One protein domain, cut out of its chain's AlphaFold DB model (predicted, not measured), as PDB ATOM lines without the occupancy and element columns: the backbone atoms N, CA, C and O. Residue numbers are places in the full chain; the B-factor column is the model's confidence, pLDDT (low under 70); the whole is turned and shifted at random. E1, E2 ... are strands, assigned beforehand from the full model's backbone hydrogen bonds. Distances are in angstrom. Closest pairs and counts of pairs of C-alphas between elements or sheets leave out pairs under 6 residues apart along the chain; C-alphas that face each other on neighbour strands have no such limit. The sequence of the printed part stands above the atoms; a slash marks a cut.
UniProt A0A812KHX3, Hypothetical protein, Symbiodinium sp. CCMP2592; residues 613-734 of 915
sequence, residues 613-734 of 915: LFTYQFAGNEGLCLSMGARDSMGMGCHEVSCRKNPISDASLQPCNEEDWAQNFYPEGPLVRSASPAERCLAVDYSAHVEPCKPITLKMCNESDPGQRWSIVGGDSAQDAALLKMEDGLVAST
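This is residues 613 to 734 of the 915 residues of the protein "Hypothetical protein" of Symbiodinium sp. CCMP2592 (UniProt A0A812KHX3). Little regular structure is here: four small two-stranded hairpins set among loops, E3-E4 and E5-E6 meeting through E4 and E5, with E1-E2 and E7-E8 farther out. The 122 printed residues have eight strands, E1 to E8 in chain order, in four antiparallel pairs, and no named helix; the class is all strand, with 37 residues in named elements. It is compact, radius of gyration of the C-alphas 14.2 A, spanning 40 by 35 by 31 A.

Start at the hairpin of E1, residues 624 to 627, and E2, residues 652 to 655: N 625 and O 654 are 2.7 A apart. Next come the hairpins E3, residues 664 to 668, with E4, residues 671 to 674 (N 666 and O 673, 2.8 A); E5, residues 680 to 684, with E6, residues 694 to 700 (N 681 and O 699, 2.8 A); and E7, residues 710 to 713, with E8, residues 723 to 726 (N 711 and O 725, 2.7 A). The closest C-alphas of E4 and E5, Arg 673 and Cys 681, are 4.2 A apart.

Find C-alpha 624 at (56.866, -19.782, 94.258), where E1 begins; E6 spans 17.1 A; E8 ends at C-alpha 726, (60.265, 2.797, 95.075).

The printed part has no cut; E1 to E2 is a long link. Confidence is under 70 in 34 residues, among them 613 to 622.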
ATOM      1  N   LEU A 613      66.713 -13.497  97.631       42.66
ATOM      2  CA  LEU A 613      65.684 -14.167  96.837       42.66
ATOM      3  C   LEU A 613      64.302 -13.712  97.342       42.66
ATOM      4  O   LEU A 613      63.992 -13.876  98.523       42.66
ATOM      5  N   PHE A 614      63.466 -13.137  96.475       49.12
ATOM      6  CA  PHE A 614      62.084 -12.782  96.826       49.12
ATOM      7  C   PHE A 614      61.207 -14.042  96.787       49.12
ATOM      8  O   PHE A 614      60.603 -14.374  95.767       49.12
ATOM      9  N   THR A 615      61.172 -14.780  97.900       42.75
ATOM     10  CA  THR A 615      60.409 -16.032  98.027       42.75
ATOM     11  C   THR A 615      58.982 -15.778  98.512       42.75
ATOM     12  O   THR A 615      58.798 -15.220  99.596       42.75
ATOM     13  N   TYR A 616      57.978 -16.276  97.788       36.88
ATOM     14  CA  TYR A 616      56.589 -16.372  98.240       36.88
ATOM     15  C   TYR A 616      56.216 -17.847  98.469       36.88
ATOM     16  O   TYR A 616      55.946 -18.618  97.547       36.88
ATOM     17  N   GLN A 617      56.248 -18.294  99.724       33.91
ATOM     18  CA  GLN A 617      56.119 -19.717 100.039       33.91
ATOM     19  C   GLN A 617      54.655 -20.105 100.298       33.91
ATOM     20  O   GLN A 617      54.072 -19.714 101.306       33.91
ATOM     21  N   PHE A 618      54.066 -20.911  99.409       29.59
ATOM     22  CA  PHE A 618      52.803 -21.603  99.681       29.59
ATOM     23  C   PHE A 618      53.103 -22.904 100.440       29.59
ATOM     24  O   PHE A 618      54.041 -23.628 100.102       29.59
ATOM     25  N   ALA A 619      52.338 -23.212 101.486       30.73
ATOM     26  CA  ALA A 619      52.567 -24.397 102.307       30.73
ATOM     27  C   ALA A 619      52.277 -25.686 101.510       30.73
ATOM     28  O   ALA A 619      51.120 -26.073 101.376       30.73
ATOM     29  N   GLY A 620      53.311 -26.368 101.001       33.16
ATOM     30  CA  GLY A 620      53.166 -27.742 100.499       33.16
ATOM     31  C   GLY A 620      54.197 -28.248  99.489       33.16
ATOM     32  O   GLY A 620      54.498 -29.432  99.534       33.16
ATOM     33  N   ASN A 621      54.770 -27.392  98.640       41.88
ATOM     34  CA  ASN A 621      55.765 -27.752  97.614       41.88
ATOM     35  C   ASN A 621      56.869 -26.677  97.546       41.88
ATOM     36  O   ASN A 621      56.776 -25.678  98.262       41.88
ATOM     37  N   GLU A 622      57.919 -26.891  96.738       60.06
ATOM     38  CA  GLU A 622      58.929 -25.867  96.402       60.06
ATOM     39  C   GLU A 622      58.226 -24.510  96.207       60.06
ATOM     40  O   GLU A 622      57.258 -24.420  95.452       60.06
ATOM     41  N   GLY A 623      58.608 -23.491  96.988       76.62
ATOM     42  CA  GLY A 623      57.886 -22.213  97.027       76.62
ATOM     43  C   GLY A 623      57.794 -21.560  95.646       76.62
ATOM     44  O   GLY A 623      58.563 -21.896  94.749       76.62
ATOM     45  N   LEU A 624      56.876 -20.608  95.464       83.06
ATOM     46  CA  LEU A 624      56.866 -19.782  94.258       83.06
ATOM     47  C   LEU A 624      57.756 -18.556  94.492       83.06
ATOM     48  O   LEU A 624      57.625 -17.849  95.484       83.06
ATOM     49  N   CYS A 625      58.672 -18.287  93.579       86.31
ATOM     50  CA  CYS A 625      59.518 -17.108  93.581       86.31
ATOM     51  C   CYS A 625      59.080 -16.165  92.463       86.31
ATOM     52  O   CYS A 625      58.588 -16.595  91.415       86.31
ATOM     53  N   LEU A 626      59.259 -14.863  92.693       88.88
ATOM     54  CA  LEU A 626      59.133 -13.871  91.632       88.88
ATOM     55  C   LEU A 626      60.228 -14.146  90.592       88.88
ATOM     56  O   LEU A 626      61.406 -14.034  90.909       88.88
ATOM     57  N   SER A 627      59.842 -14.501  89.371       92.69
ATOM     58  CA  SER A 627      60.744 -14.683  88.236       92.69
ATOM     59  C   SER A 627      60.412 -13.678  87.145       92.69
ATOM     60  O   SER A 627      59.274 -13.581  86.681       92.69
ATOM     61  N   MET A 628      61.436 -12.968  86.690       93.81
ATOM     62  CA  MET A 628      61.382 -12.144  85.484       93.81
ATOM     63  C   MET A 628      61.728 -12.963  84.239       93.81
ATOM     64  O   MET A 628      61.947 -12.380  83.188       93.81
ATOM     65  N   GLY A 629      61.852 -14.290  84.335       91.38
ATOM     66  CA  GLY A 629      62.298 -15.145  83.241       91.38
ATOM     67  C   GLY A 629      61.160 -15.393  82.265       91.38
ATOM     68  O   GLY A 629      60.060 -15.772  82.671       91.38
ATOM     69  N   ALA A 630      61.405 -15.177  80.974       86.69
ATOM     70  CA  ALA A 630      60.402 -15.432  79.949       86.69
ATOM     71  C   ALA A 630      59.978 -16.907  79.932       86.69
ATOM     72  O   ALA A 630      60.804 -17.807  79.773       86.69
ATOM     73  N   ARG A 631      58.668 -17.144  80.026       75.94
ATOM     74  CA  ARG A 631      58.044 -18.423  79.670       75.94
ATOM     75  C   ARG A 631      57.277 -18.233  78.377       75.94
ATOM     76  O   ARG A 631      56.351 -17.424  78.314       75.94
ATOM     77  N   ASP A 632      57.648 -18.993  77.350       74.38
ATOM     78  CA  ASP A 632      57.080 -18.843  76.008       74.38
ATOM     79  C   ASP A 632      55.552 -18.932  75.985       74.38
ATOM     80  O   ASP A 632      54.918 -18.209  75.220       74.38
ATOM     81  N   SER A 633      54.964 -19.722  76.888       71.31
ATOM     82  CA  SER A 633      53.522 -19.937  76.997       71.31
ATOM     83  C   SER A 633      52.714 -18.757  77.546       71.31
ATOM     84  O   SER A 633      51.510 -18.722  77.317       71.31
ATOM     85  N   MET A 634      53.325 -17.806  78.265       65.81
ATOM     86  CA  MET A 634      52.580 -16.767  79.002       65.81
ATOM     87  C   MET A 634      52.677 -15.361  78.400       65.81
ATOM     88  O   MET A 634      52.023 -14.447  78.887       65.81
ATOM     89  N   GLY A 635      53.502 -15.140  77.369       78.62
ATOM     90  CA  GLY A 635      53.652 -13.795  76.787       78.62
ATOM     91  C   GLY A 635      54.232 -12.739  77.751       78.62
ATOM     92  O   GLY A 635      54.199 -11.551  77.442       78.62
ATOM     93  N   MET A 636      54.769 -13.164  78.898       85.12
ATOM     94  CA  MET A 636      55.380 -12.344  79.950       85.12
ATOM     95  C   MET A 636      56.840 -12.760  80.156       85.12
ATOM     96  O   MET A 636      57.222 -13.894  79.845       85.12
ATOM     97  N   GLY A 637      57.648 -11.846  80.691       90.50
ATOM     98  CA  GLY A 637      59.017 -12.119  81.112       90.50
ATOM     99  C   GLY A 637      60.098 -11.581  80.189       90.50
ATOM    100  O   GLY A 637      59.869 -11.004  79.122       90.50
ATOM    101  N   CYS A 638      61.317 -11.764  80.659       91.62
ATOM    102  CA  CYS A 638      62.546 -11.262  80.097       91.62
ATOM    103  C   CYS A 638      63.448 -12.413  79.672       91.62
ATOM    104  O   CYS A 638      63.684 -13.370  80.405       91.62
ATOM    105  N   HIS A 639      63.966 -12.290  78.459       90.06
ATOM    106  CA  HIS A 639      65.132 -13.024  78.005       90.06
ATOM    107  C   HIS A 639      66.392 -12.252  78.414       90.06
ATOM    108  O   HIS A 639      66.319 -11.067  78.747       90.06
ATOM    109  N   GLU A 640      67.556 -12.898  78.325       82.69
ATOM    110  CA  GLU A 640      68.850 -12.298  78.686       82.69
ATOM    111  C   GLU A 640      69.055 -10.924  78.027       82.69
ATOM    112  O   GLU A 640      69.498  -9.967  78.658       82.69
ATOM    113  N   VAL A 641      68.649 -10.788  76.763       83.69
ATOM    114  CA  VAL A 641      68.873  -9.575  75.967       83.69
ATOM    115  C   VAL A 641      67.687  -8.614  75.915       83.69
ATOM    116  O   VAL A 641      67.881  -7.467  75.515       83.69
ATOM    117  N   SER A 642      66.474  -9.014  76.308       87.62
ATOM    118  CA  SER A 642      65.278  -8.165  76.172       87.62
ATOM    119  C   SER A 642      64.078  -8.672  76.967       87.62
ATOM    120  O   SER A 642      63.832  -9.876  77.013       87.62
ATOM    121  N   CYS A 643      63.264  -7.749  77.477       90.88
ATOM    122  CA  CYS A 643      61.940  -8.052  78.018       90.88
ATOM    123  C   CYS A 643      60.844  -7.943  76.965       90.88
ATOM    124  O   CYS A 643      60.968  -7.156  76.023       90.88
ATOM    125  N   ARG A 644      59.771  -8.721  77.142       87.88
ATOM    126  CA  ARG A 644      58.598  -8.686  76.258       87.88
ATOM    127  C   ARG A 644      57.785  -7.402  76.417       87.88
ATOM    128  O   ARG A 644      57.058  -7.063  75.487       87.88
ATOM    129  N   LYS A 645      57.969  -6.661  77.520       84.75
ATOM    130  CA  LYS A 645      57.245  -5.423  77.840       84.75
ATOM    131  C   LYS A 645      55.742  -5.668  77.885       84.75
ATOM    132  O   LYS A 645      54.965  -4.949  77.255       84.75
ATOM    133  N   ASN A 646      55.343  -6.725  78.585       83.38
ATOM    134  CA  ASN A 646      53.936  -7.046  78.739       83.38
ATOM    135  C   ASN A 646      53.189  -5.859  79.394       83.38
ATOM    136  O   ASN A 646      53.705  -5.270  80.348       83.38
ATOM    137  N   PRO A 647      51.991  -5.486  78.900       77.88
ATOM    138  CA  PRO A 647      51.264  -4.316  79.391       77.88
ATOM    139  C   PRO A 647      50.869  -4.400  80.871       77.88
ATOM    140  O   PRO A 647      50.592  -3.356  81.460       77.88
ATOM    141  N   ILE A 648      50.832  -5.607  81.449       83.00
ATOM    142  CA  ILE A 648      50.485  -5.863  82.851       83.00
ATOM    143  C   ILE A 648      51.739  -5.914  83.727       83.00
ATOM    144  O   ILE A 648      51.837  -5.155  84.690       83.00
ATOM    145  N   SER A 649      52.669  -6.820  83.417       87.81
ATOM    146  CA  SER A 649      53.968  -6.989  84.079       87.81
ATOM    147  C   SER A 649      54.780  -8.046  83.331       87.81
ATOM    148  O   SER A 649      54.218  -9.028  82.850       87.81
ATOM    149  N   ASP A 650      56.102  -7.892  83.254       91.06
ATOM    150  CA  ASP A 650      56.979  -8.992  82.830       91.06
ATOM    151  C   ASP A 650      57.299  -9.945  84.001       91.06
ATOM    152  O   ASP A 650      57.921 -10.986  83.804       91.06
ATOM    153  N   ALA A 651      56.881  -9.623  85.225       90.81
ATOM    154  CA  ALA A 651      57.085 -10.488  86.376       90.81
ATOM    155  C   ALA A 651      56.064 -11.634  86.416       90.81
ATOM    156  O   ALA A 651      54.867 -11.428  86.238       90.81
ATOM    157  N   SER A 652      56.529 -12.841  86.729       89.25
ATOM    158  CA  SER A 652      55.700 -14.037  86.895       89.25
ATOM    159  C   SER A 652      56.045 -14.759  88.198       89.25
ATOM    160  O   SER A 652      57.140 -14.594  88.731       89.25
ATOM    161  N   LEU A 653      55.127 -15.567  88.733       88.12
ATOM    162  CA  LEU A 653      55.451 -16.500  89.817       88.12
ATOM    163  C   LEU A 653      55.850 -17.850  89.224       88.12
ATOM    164  O   LEU A 653      55.086 -18.452  88.470       88.12
ATOM    165  N   GLN A 654      57.034 -18.337  89.582       86.50
ATOM    166  CA  GLN A 654      57.562 -19.623  89.120       86.50
ATOM    167  C   GLN A 654      58.101 -20.431  90.302       86.50
ATOM    168  O   GLN A 654      58.406 -19.837  91.333       86.50
ATOM    169  N   PRO A 655      58.220 -21.769  90.204       86.81
ATOM    170  CA  PRO A 655      58.906 -22.554  91.225       86.81
ATOM    171  C   PRO A 655      60.290 -21.970  91.520       86.81
ATOM    172  O   PRO A 655      61.032 -21.632  90.591       86.81
ATOM    173  N   CYS A 656      60.601 -21.815  92.805       85.38
ATOM    174  CA  CYS A 656      61.859 -21.249  93.258       85.38
ATOM    175  C   CYS A 656      63.034 -22.077  92.737       85.38
ATOM    176  O   CYS A 656      63.181 -23.245  93.089       85.38
ATOM    177  N   ASN A 657      63.883 -21.454  91.931       84.81
ATOM    178  CA  ASN A 657      65.087 -22.046  91.379       84.81
ATOM    179  C   ASN A 657      66.250 -21.073  91.586       84.81
ATOM    180  O   ASN A 657      66.306 -20.026  90.947       84.81
ATOM    181  N   GLU A 658      67.191 -21.427  92.464       82.12
ATOM    182  CA  GLU A 658      68.374 -20.600  92.744       82.12
ATOM    183  C   GLU A 658      69.279 -20.426  91.511       82.12
ATOM    184  O   GLU A 658      70.030 -19.457  91.437       82.12
ATOM    185  N   GLU A 659      69.200 -21.332  90.531       84.62
ATOM    186  CA  GLU A 659      69.941 -21.237  89.267       84.62
ATOM    187  C   GLU A 659      69.238 -20.344  88.232       84.62
ATOM    188  O   GLU A 659      69.858 -19.931  87.251       84.62
ATOM    189  N   ASP A 660      67.959 -20.011  88.441       85.88
ATOM    190  CA  ASP A 660      67.234 -19.083  87.577       85.88
ATOM    191  C   ASP A 660      67.686 -17.651  87.884       85.88
ATOM    192  O   ASP A 660      67.271 -17.018  88.860       85.88
ATOM    193  N   TRP A 661      68.551 -17.113  87.024       88.81
ATOM    194  CA  TRP A 661      69.038 -15.736  87.119       88.81
ATOM    195  C   TRP A 661      67.902 -14.714  87.225       88.81
ATOM    196  O   TRP A 661      68.083 -13.647  87.815       88.81
ATOM    197  N   ALA A 662      66.730 -15.033  86.674       88.94
ATOM    198  CA  ALA A 662      65.595 -14.134  86.647       88.94
ATOM    199  C   ALA A 662      64.815 -14.094  87.969       88.94
ATOM    200  O   ALA A 662      63.926 -13.254  88.119       88.94
ATOM    201  N   GLN A 663      65.164 -14.958  88.927       91.69
ATOM    202  CA  GLN A 663      64.645 -14.956  90.298       91.69
ATOM    203  C   GLN A 663      65.596 -14.286  91.297       91.69
ATOM    204  O   GLN A 663      65.203 -13.956  92.416       91.69
ATOM    205  N   ASN A 664      66.845 -14.055  90.892       89.88
ATOM    206  CA  ASN A 664      67.903 -13.548  91.753       89.88
ATOM    207  C   ASN A 664      68.076 -12.033  91.594       89.88
ATOM    208  O   ASN A 664      68.389 -11.545  90.504       89.88
ATOM    209  N   PHE A 665      67.931 -11.299  92.701       91.50
ATOM    210  CA  PHE A 665      68.062  -9.842  92.754       91.50
ATOM    211  C   PHE A 665      68.999  -9.407  93.880       91.50
ATOM    212  O   PHE A 665      69.014  -9.992  94.965       91.50
ATOM    213  N   TYR A 666      69.770  -8.351  93.646       88.88
ATOM    214  CA  TYR A 666      70.676  -7.779  94.632       88.88
ATOM    215  C   TYR A 666      70.637  -6.248  94.588       88.88
ATOM    216  O   TYR A 666      70.591  -5.661  93.508       88.88
ATOM    217  N   PRO A 667      70.618  -5.585  95.755       89.25
ATOM    218  CA  PRO A 667      70.689  -4.134  95.811       89.25
ATOM    219  C   PRO A 667      72.100  -3.657  95.437       89.25
ATOM    220  O   PRO A 667      73.091  -4.181  95.947       89.25
ATOM    221  N   GLU A 668      72.180  -2.642  94.585       91.94
ATOM    222  CA  GLU A 668      73.402  -1.934  94.201       91.94
ATOM    223  C   GLU A 668      73.114  -0.427  94.283       91.94
ATOM    224  O   GLU A 668      72.545   0.171  93.372       91.94
ATOM    225  N   GLY A 669      73.409   0.179  95.439       92.19
ATOM    226  CA  GLY A 669      73.004   1.558  95.722       92.19
ATOM    227  C   GLY A 669      71.471   1.710  95.717       92.19
ATOM    228  O   GLY A 669      70.798   0.932  96.399       92.19
ATOM    229  N   PRO A 670      70.901   2.685  94.979       92.25
ATOM    230  CA  PRO A 670      69.454   2.821  94.821       92.25
ATOM    231  C   PRO A 670      68.872   1.829  93.803       92.25
ATOM    232  O   PRO A 670      67.664   1.815  93.599       92.25
ATOM    233  N   LEU A 671      69.686   1.022  93.123       94.19
ATOM    234  CA  LEU A 671      69.218   0.085  92.108       94.19
ATOM    235  C   LEU A 671      69.008  -1.315  92.692       94.19
ATOM    236  O   LEU A 671      69.670  -1.727  93.642       94.19
ATOM    237  N   VAL A 672      68.104  -2.086  92.085       94.50
ATOM    238  CA  VAL A 672      67.939  -3.522  92.363       94.50
ATOM    239  C   VAL A 672      68.303  -4.287  91.099       94.50
ATOM    240  O   VAL A 672      67.520  -4.352  90.155       94.50
ATOM    241  N   ARG A 673      69.512  -4.839  91.062       93.06
ATOM    242  CA  ARG A 673      70.087  -5.525  89.905       93.06
ATOM    243  C   ARG A 673      69.653  -6.988  89.884       93.06
ATOM    244  O   ARG A 673      69.613  -7.648  90.918       93.06
ATOM    245  N   SER A 674      69.305  -7.496  88.712       92.62
ATOM    246  CA  SER A 674      69.049  -8.916  88.473       92.62
ATOM    247  C   SER A 674      70.371  -9.650  88.238       92.62
ATOM    248  O   SER A 674      71.325  -9.076  87.713       92.62
ATOM    249  N   ALA A 675      70.427 -10.947  88.551       89.88
ATOM    250  CA  ALA A 675      71.540 -11.816  88.155       89.88
ATOM    251  C   ALA A 675      71.589 -12.107  86.642       89.88
ATOM    252  O   ALA A 675      72.402 -12.915  86.197       89.88
ATOM    253  N   SER A 676      70.727 -11.462  85.847       85.00
ATOM    254  CA  SER A 676      70.745 -11.522  84.388       85.00
ATOM    255  C   SER A 676      72.142 -11.258  83.811       85.00
ATOM    256  O   SER A 676      72.786 -10.288  84.223       85.00
ATOM    257  N   PRO A 677      72.587 -12.022  82.791       80.25
ATOM    258  CA  PRO A 677      73.878 -11.808  82.129       80.25
ATOM    259  C   PRO A 677      74.060 -10.401  81.543       80.25
ATOM    260  O   PRO A 677      75.185  -9.946  81.364       80.25
ATOM    261  N   ALA A 678      72.958  -9.714  81.231       85.00
ATOM    262  CA  ALA A 678      72.967  -8.372  80.656       85.00
ATOM    263  C   ALA A 678      72.931  -7.242  81.698       85.00
ATOM    264  O   ALA A 678      72.674  -6.101  81.321       85.00
ATOM    265  N   GLU A 679      73.152  -7.545  82.984       84.19
ATOM    266  CA  GLU A 679      73.279  -6.536  84.044       84.19
ATOM    267  C   GLU A 679      72.077  -5.579  84.118       84.19
ATOM    268  O   GLU A 679      72.199  -4.353  84.089       84.19
ATOM    269  N   ARG A 680      70.874  -6.153  84.144       92.94
ATOM    270  CA  ARG A 680      69.620  -5.395  84.127       92.94
ATOM    271  C   ARG A 680      69.118  -5.102  85.535       92.94
ATOM    272  O   ARG A 680      69.278  -5.924  86.430       92.94
ATOM    273  N   CYS A 681      68.440  -3.977  85.707       94.75
ATOM    274  CA  CYS A 681      67.834  -3.559  86.961       94.75
ATOM    275  C   CYS A 681      66.310  -3.655  86.904       94.75
ATOM    276  O   CYS A 681      65.692  -3.452  85.853       94.75
ATOM    277  N   LEU A 682      65.717  -3.972  88.054       94.94
ATOM    278  CA  LEU A 682      64.282  -3.951  88.279       94.94
ATOM    279  C   LEU A 682      63.768  -2.529  88.069       94.94
ATOM    280  O   LEU A 682      64.253  -1.585  88.696       94.94
ATOM    281  N   ALA A 683      62.793  -2.392  87.181       94.25
ATOM    282  CA  ALA A 683      62.241  -1.116  86.778       94.25
ATOM    283  C   ALA A 683      60.717  -1.161  86.811       94.25
ATOM    284  O   ALA A 683      60.105  -2.153  86.417       94.25
ATOM    285  N   VAL A 684      60.108  -0.055  87.206       91.88
ATOM    286  CA  VAL A 684      58.708   0.248  86.928       91.88
ATOM    287  C   VAL A 684      58.690   1.097  85.657       91.88
ATOM    288  O   VAL A 684      59.162   2.234  85.661       91.88
ATOM    289  N   ASP A 685      58.205   0.535  84.549       85.50
ATOM    290  CA  ASP A 685      58.240   1.200  83.240       85.50
ATOM    291  C   ASP A 685      56.848   1.541  82.715       85.50
ATOM    292  O   ASP A 685      55.845   0.965  83.119       85.50
ATOM    293  N   TYR A 686      56.784   2.506  81.804       73.06
ATOM    294  CA  TYR A 686      55.553   2.927  81.158       73.06
ATOM    295  C   TYR A 686      54.996   1.821  80.247       73.06
ATOM    296  O   TYR A 686      55.665   1.366  79.316       73.06
ATOM    297  N   SER A 687      53.741   1.436  80.484       68.81
ATOM    298  CA  SER A 687      52.941   0.669  79.530       68.81
ATOM    299  C   SER A 687      52.211   1.643  78.615       68.81
ATOM    300  O   SER A 687      51.443   2.478  79.085       68.81
ATOM    301  N   ALA A 688      52.385   1.510  77.300       62.16
ATOM    302  CA  ALA A 688      51.647   2.313  76.321       62.16
ATOM    303  C   ALA A 688      50.131   2.017  76.294       62.16
ATOM    304  O   ALA A 688      49.401   2.628  75.516       62.16
ATOM    305  N   HIS A 689      49.657   1.046  77.081       61.66
ATOM    306  CA  HIS A 689      48.296   0.515  76.997       61.66
ATOM    307  C   HIS A 689      47.499   0.613  78.304       61.66
ATOM    308  O   HIS A 689      46.303   0.338  78.286       61.66
ATOM    309  N   VAL A 690      48.119   1.008  79.423       58.94
ATOM    310  CA  VAL A 690      47.456   1.072  80.737       58.94
ATOM    311  C   VAL A 690      47.950   2.311  81.489       58.94
ATOM    312  O   VAL A 690      49.001   2.289  82.119       58.94
ATOM    313  N   GLU A 691      47.208   3.417  81.390       58.34
ATOM    314  CA  GLU A 691      47.602   4.709  81.977       58.34
ATOM    315  C   GLU A 691      47.632   4.785  83.520       58.34
ATOM    316  O   GLU A 691      48.460   5.548  84.007       58.34
ATOM    317  N   PRO A 692      46.852   4.026  84.323       63.44
ATOM    318  CA  PRO A 692      46.896   4.222  85.781       63.44
ATOM    319  C   PRO A 692      47.965   3.403  86.523       63.44
ATOM    320  O   PRO A 692      48.236   3.669  87.692       63.44
ATOM    321  N   CYS A 693      48.565   2.382  85.904       71.56
ATOM    322  CA  CYS A 693      49.472   1.491  86.626       71.56
ATOM    323  C   CYS A 693      50.637   1.034  85.749       71.56
ATOM    324  O   CYS A 693      50.456   0.464  84.672       71.56
ATOM    325  N   LYS A 694      51.853   1.286  86.235       83.31
ATOM    326  CA  LYS A 694      53.087   0.979  85.515       83.31
ATOM    327  C   LYS A 694      53.528  -0.468  85.811       83.31
ATOM    328  O   LYS A 694      53.641  -0.817  86.993       83.31
ATOM    329  N   PRO A 695      53.762  -1.315  84.788       89.50
ATOM    330  CA  PRO A 695      54.251  -2.684  84.958       89.50
ATOM    331  C   PRO A 695      55.671  -2.748  85.530       89.50
ATOM    332  O   PRO A 695      56.506  -1.873  85.285       89.50
ATOM    333  N   ILE A 696      55.969  -3.851  86.221       92.75
ATOM    334  CA  ILE A 696      57.339  -4.215  86.598       92.75
ATOM    335  C   ILE A 696      58.023  -4.921  85.416       92.75
ATOM    336  O   ILE A 696      57.467  -5.840  84.815       92.75
ATOM    337  N   THR A 697      59.244  -4.502  85.080       93.81
ATOM    338  CA  THR A 697      60.077  -5.057  83.996       93.81
ATOM    339  C   THR A 697      61.577  -4.987  84.346       93.81
ATOM    340  O   THR A 697      61.946  -4.527  85.427       93.81
ATOM    341  N   LEU A 698      62.461  -5.456  83.453       94.25
ATOM    342  CA  LEU A 698      63.917  -5.287  83.568       94.25
ATOM    343  C   LEU A 698      64.469  -4.345  82.490       94.25
ATOM    344  O   LEU A 698      64.359  -4.596  81.284       94.25
ATOM    345  N   LYS A 699      65.177  -3.301  82.915       93.44
ATOM    346  CA  LYS A 699      65.879  -2.356  82.029       93.44
ATOM    347  C   LYS A 699      67.386  -2.429  82.206       93.44
ATOM    348  O   LYS A 699      67.869  -2.983  83.182       93.44
ATOM    349  N   MET A 700      68.134  -1.841  81.273       93.88
ATOM    350  CA  MET A 700      69.542  -1.534  81.537       93.88
ATOM    351  C   MET A 700      69.614  -0.621  82.763       93.88
ATOM    352  O   MET A 700      68.864   0.360  82.830       93.88
ATOM    353  N   CYS A 701      70.483  -0.970  83.710       94.62
ATOM    354  CA  CYS A 701      70.658  -0.222  84.947       94.62
ATOM    355  C   CYS A 701      70.997   1.245  84.660       94.62
ATOM    356  O   CYS A 701      71.966   1.541  83.959       94.62
ATOM    357  N   ASN A 702      70.189   2.163  85.187       95.00
ATOM    358  CA  ASN A 702      70.409   3.601  85.080       95.00
ATOM    359  C   ASN A 702      69.966   4.291  86.375       95.00
ATOM    360  O   ASN A 702      68.775   4.479  86.592       95.00
ATOM    361  N   GLU A 703      70.920   4.713  87.210       93.19
ATOM    362  CA  GLU A 703      70.646   5.405  88.483       93.19
ATOM    363  C   GLU A 703      69.872   6.721  88.316       93.19
ATOM    364  O   GLU A 703      69.214   7.175  89.249       93.19
ATOM    365  N   SER A 704      69.924   7.333  87.129       93.44
ATOM    366  CA  SER A 704      69.159   8.547  86.827       93.44
ATOM    367  C   SER A 704      67.691   8.268  86.479       93.44
ATOM    368  O   SER A 704      66.911   9.214  86.397       93.44
ATOM    369  N   ASP A 705      67.306   7.007  86.242       92.94
ATOM    370  CA  ASP A 705      65.918   6.615  85.974       92.94
ATOM    371  C   ASP A 705      65.168   6.438  87.309       92.94
ATOM    372  O   ASP A 705      65.420   5.460  88.019       92.94
ATOM    373  N   PRO A 706      64.231   7.335  87.674       89.81
ATOM    374  CA  PRO A 706      63.487   7.219  88.929       89.81
ATOM    375  C   PRO A 706      62.676   5.920  89.018       89.81
ATOM    376  O   PRO A 706      62.477   5.392  90.110       89.81
ATOM    377  N   GLY A 707      62.273   5.348  87.876       91.38
ATOM    378  CA  GLY A 707      61.579   4.061  87.828       91.38
ATOM    379  C   GLY A 707      62.455   2.870  88.225       91.38
ATOM    380  O   GLY A 707      61.933   1.768  88.364       91.38
ATOM    381  N   GLN A 708      63.766   3.062  88.402       94.25
ATOM    382  CA  GLN A 708      64.713   2.035  88.845       94.25
ATOM    383  C   GLN A 708      65.242   2.275  90.264       94.25
ATOM    384  O   GLN A 708      66.066   1.492  90.735       94.25
ATOM    385  N   ARG A 709      64.794   3.340  90.944       92.94
ATOM    386  CA  ARG A 709      65.279   3.719  92.275       92.94
ATOM    387  C   ARG A 709      64.411   3.122  93.379       92.94
ATOM    388  O   ARG A 709      63.238   3.465  93.541       92.94
ATOM    389  N   TRP A 710      65.018   2.250  94.171       90.88
ATOM    390  CA  TRP A 710      64.411   1.508  95.262       90.88
ATOM    391  C   TRP A 710      65.114   1.830  96.580       90.88
ATOM    392  O   TRP A 710      66.337   1.832  96.686       90.88
ATOM    393  N   SER A 711      64.314   2.026  97.615       85.50
ATOM    394  CA  SER A 711      64.733   2.136  99.006       85.50
ATOM    395  C   SER A 711      64.321   0.871  99.753       85.50
ATOM    396  O   SER A 711      63.227   0.339  99.554       85.50
ATOM    397  N   ILE A 712      65.202   0.360 100.608       76.25
ATOM    398  CA  ILE A 712      64.865  -0.746 101.506       76.25
ATOM    399  C   ILE A 712      64.250  -0.136 102.768       76.25
ATOM    400  O   ILE A 712      64.914   0.607 103.485       76.25
ATOM    401  N   VAL A 713      62.982  -0.438 103.030       75.19
ATOM    402  CA  VAL A 713      62.229   0.033 104.194       75.19
ATOM    403  C   VAL A 713      62.040  -1.136 105.158       75.19
ATOM    404  O   VAL A 713      61.420  -2.138 104.811       75.19
ATOM    405  N   GLY A 714      62.563  -1.002 106.379       58.88
ATOM    406  CA  GLY A 714      62.526  -2.046 107.408       58.88
ATOM    407  C   GLY A 714      63.741  -2.976 107.343       58.88
ATOM    408  O   GLY A 714      64.089  -3.491 106.283       58.88
ATOM    409  N   GLY A 715      64.417  -3.155 108.480       49.59
ATOM    410  CA  GLY A 715      65.649  -3.946 108.570       49.59
ATOM    411  C   GLY A 715      66.550  -3.653 109.775       49.59
ATOM    412  O   GLY A 715      67.629  -4.234 109.854       49.59
ATOM    413  N   ASP A 716      66.140  -2.798 110.718       43.16
ATOM    414  CA  ASP A 716      66.960  -2.489 111.904       43.16
ATOM    415  C   ASP A 716      67.043  -3.663 112.897       43.16
ATOM    416  O   ASP A 716      67.900  -3.682 113.781       43.16
ATOM    417  N   SER A 717      66.189  -4.679 112.741       44.81
ATOM    418  CA  SER A 717      66.277  -5.937 113.473       44.81
ATOM    419  C   SER A 717      66.400  -7.121 112.512       44.81
ATOM    420  O   SER A 717      65.789  -7.147 111.444       44.81
ATOM    421  N   ALA A 718      67.137  -8.158 112.921       40.41
ATOM    422  CA  ALA A 718      67.284  -9.413 112.171       40.41
ATOM    423  C   ALA A 718      65.956 -10.181 111.951       40.41
ATOM    424  O   ALA A 718      65.964 -11.281 111.402       40.41
ATOM    425  N   GLN A 719      64.826  -9.634 112.415       37.66
ATOM    426  CA  GLN A 719      63.494 -10.231 112.368       37.66
ATOM    427  C   GLN A 719      62.539  -9.503 111.405       37.66
ATOM    428  O   GLN A 719      61.470 -10.042 111.120       37.66
ATOM    429  N   ASP A 720      62.915  -8.336 110.870       40.47
ATOM    430  CA  ASP A 720      62.051  -7.556 109.982       40.47
ATOM    431  C   ASP A 720      62.313  -7.888 108.507       40.47
ATOM    432  O   ASP A 720      63.447  -7.868 108.025       40.47
ATOM    433  N   ALA A 721      61.247  -8.196 107.763       46.53
ATOM    434  CA  ALA A 721      61.327  -8.354 106.319       46.53
ATOM    435  C   ALA A 721      61.684  -7.009 105.669       46.53
ATOM    436  O   ALA A 721      60.980  -6.016 105.852       46.53
ATOM    437  N   ALA A 722      62.755  -6.998 104.878       51.53
ATOM    438  CA  ALA A 722      63.126  -5.853 104.061       51.53
ATOM    439  C   ALA A 722      62.064  -5.617 102.976       51.53
ATOM    440  O   ALA A 722      61.940  -6.418 102.049       51.53
ATOM    441  N   LEU A 723      61.304  -4.525 103.077       61.56
ATOM    442  CA  LEU A 723      60.380  -4.101 102.025       61.56
ATOM    443  C   LEU A 723      61.141  -3.262 101.001       61.56
ATOM    444  O   LEU A 723      61.869  -2.346 101.367       61.56
ATOM    445  N   LEU A 724      60.962  -3.541  99.711       71.38
ATOM    446  CA  LEU A 724      61.391  -2.616  98.665       71.38
ATOM    447  C   LEU A 724      60.302  -1.562  98.461       71.38
ATOM    448  O   LEU A 724      59.162  -1.891  98.139       71.38
ATOM    449  N   LYS A 725      60.660  -0.292  98.626       79.75
ATOM    450  CA  LYS A 725      59.811   0.859  98.327       79.75
ATOM    451  C   LYS A 725      60.471   1.683  97.232       79.75
ATOM    452  O   LYS A 725      61.595   2.140  97.411       79.75
ATOM    453  N   MET A 726      59.780   1.899  96.122       79.62
ATOM    454  CA  MET A 726      60.265   2.797  95.075       79.62
ATOM    455  C   MET A 726      60.280   4.238  95.611       79.62
ATOM    456  O   MET A 726      59.360   4.639  96.329       79.62
ATOM    457  N   GLU A 727      61.329   5.004  95.316       73.44
ATOM    458  CA  GLU A 727      61.495   6.347  95.901       73.44
ATOM    459  C   GLU A 727      60.372   7.323  95.488       73.44
ATOM    460  O   GLU A 727      60.009   8.186  96.284       73.44
ATOM    461  N   ASP A 728      59.734   7.097  94.331       61.44
ATOM    462  CA  ASP A 728      58.667   7.946  93.775       61.44
ATOM    463  C   ASP A 728      57.235   7.362  93.885       61.44
ATOM    464  O   ASP A 728      56.298   7.913  93.307       61.44
ATOM    465  N   GLY A 729      57.006   6.262  94.618       52.88
ATOM    466  CA  GLY A 729      55.649   5.719  94.802       52.88
ATOM    467  C   GLY A 729      55.571   4.342  95.470       52.88
ATOM    468  O   GLY A 729      56.523   3.566  95.464       52.88
ATOM    469  N   LEU A 730      54.425   4.018  96.076       41.94
ATOM    470  CA  LEU A 730      54.192   2.725  96.726       41.94
ATOM    471  C   LEU A 730      53.898   1.639  95.669       41.94
ATOM    472  O   LEU A 730      52.989   1.797  94.856       41.94
ATOM    473  N   VAL A 731      54.598   0.500  95.702       42.28
ATOM    474  CA  VAL A 731      54.148  -0.700  94.975       42.28
ATOM    475  C   VAL A 731      52.963  -1.279  95.746       42.28
ATOM    476  O   VAL A 731      53.131  -1.855  96.821       42.28
ATOM    477  N   ALA A 732      51.748  -1.072  95.241       32.56
ATOM    478  CA  ALA A 732      50.539  -1.608  95.846       32.56
ATOM    479  C   ALA A 732      50.309  -3.043  95.353       32.56
ATOM    480  O   ALA A 732      49.919  -3.258  94.211       32.56
ATOM    481  N   SER A 733      50.462  -4.044  96.223       31.23
ATOM    482  CA  SER A 733      49.684  -5.270  96.046       31.23
ATOM    483  C   SER A 733      48.246  -4.944  96.455       31.23
ATOM    484  O   SER A 733      48.005  -4.404  97.536       31.23
ATOM    485  N   THR A 734      47.266  -5.184  95.586       28.00
ATOM    486  CA  THR A 734      45.853  -4.958  95.914       28.00
ATOM    487  C   THR A 734      45.219  -6.235  96.469       28.00
ATOM    488  O   THR A 734      44.807  -7.090  95.687       28.00
TER     489      THR A 734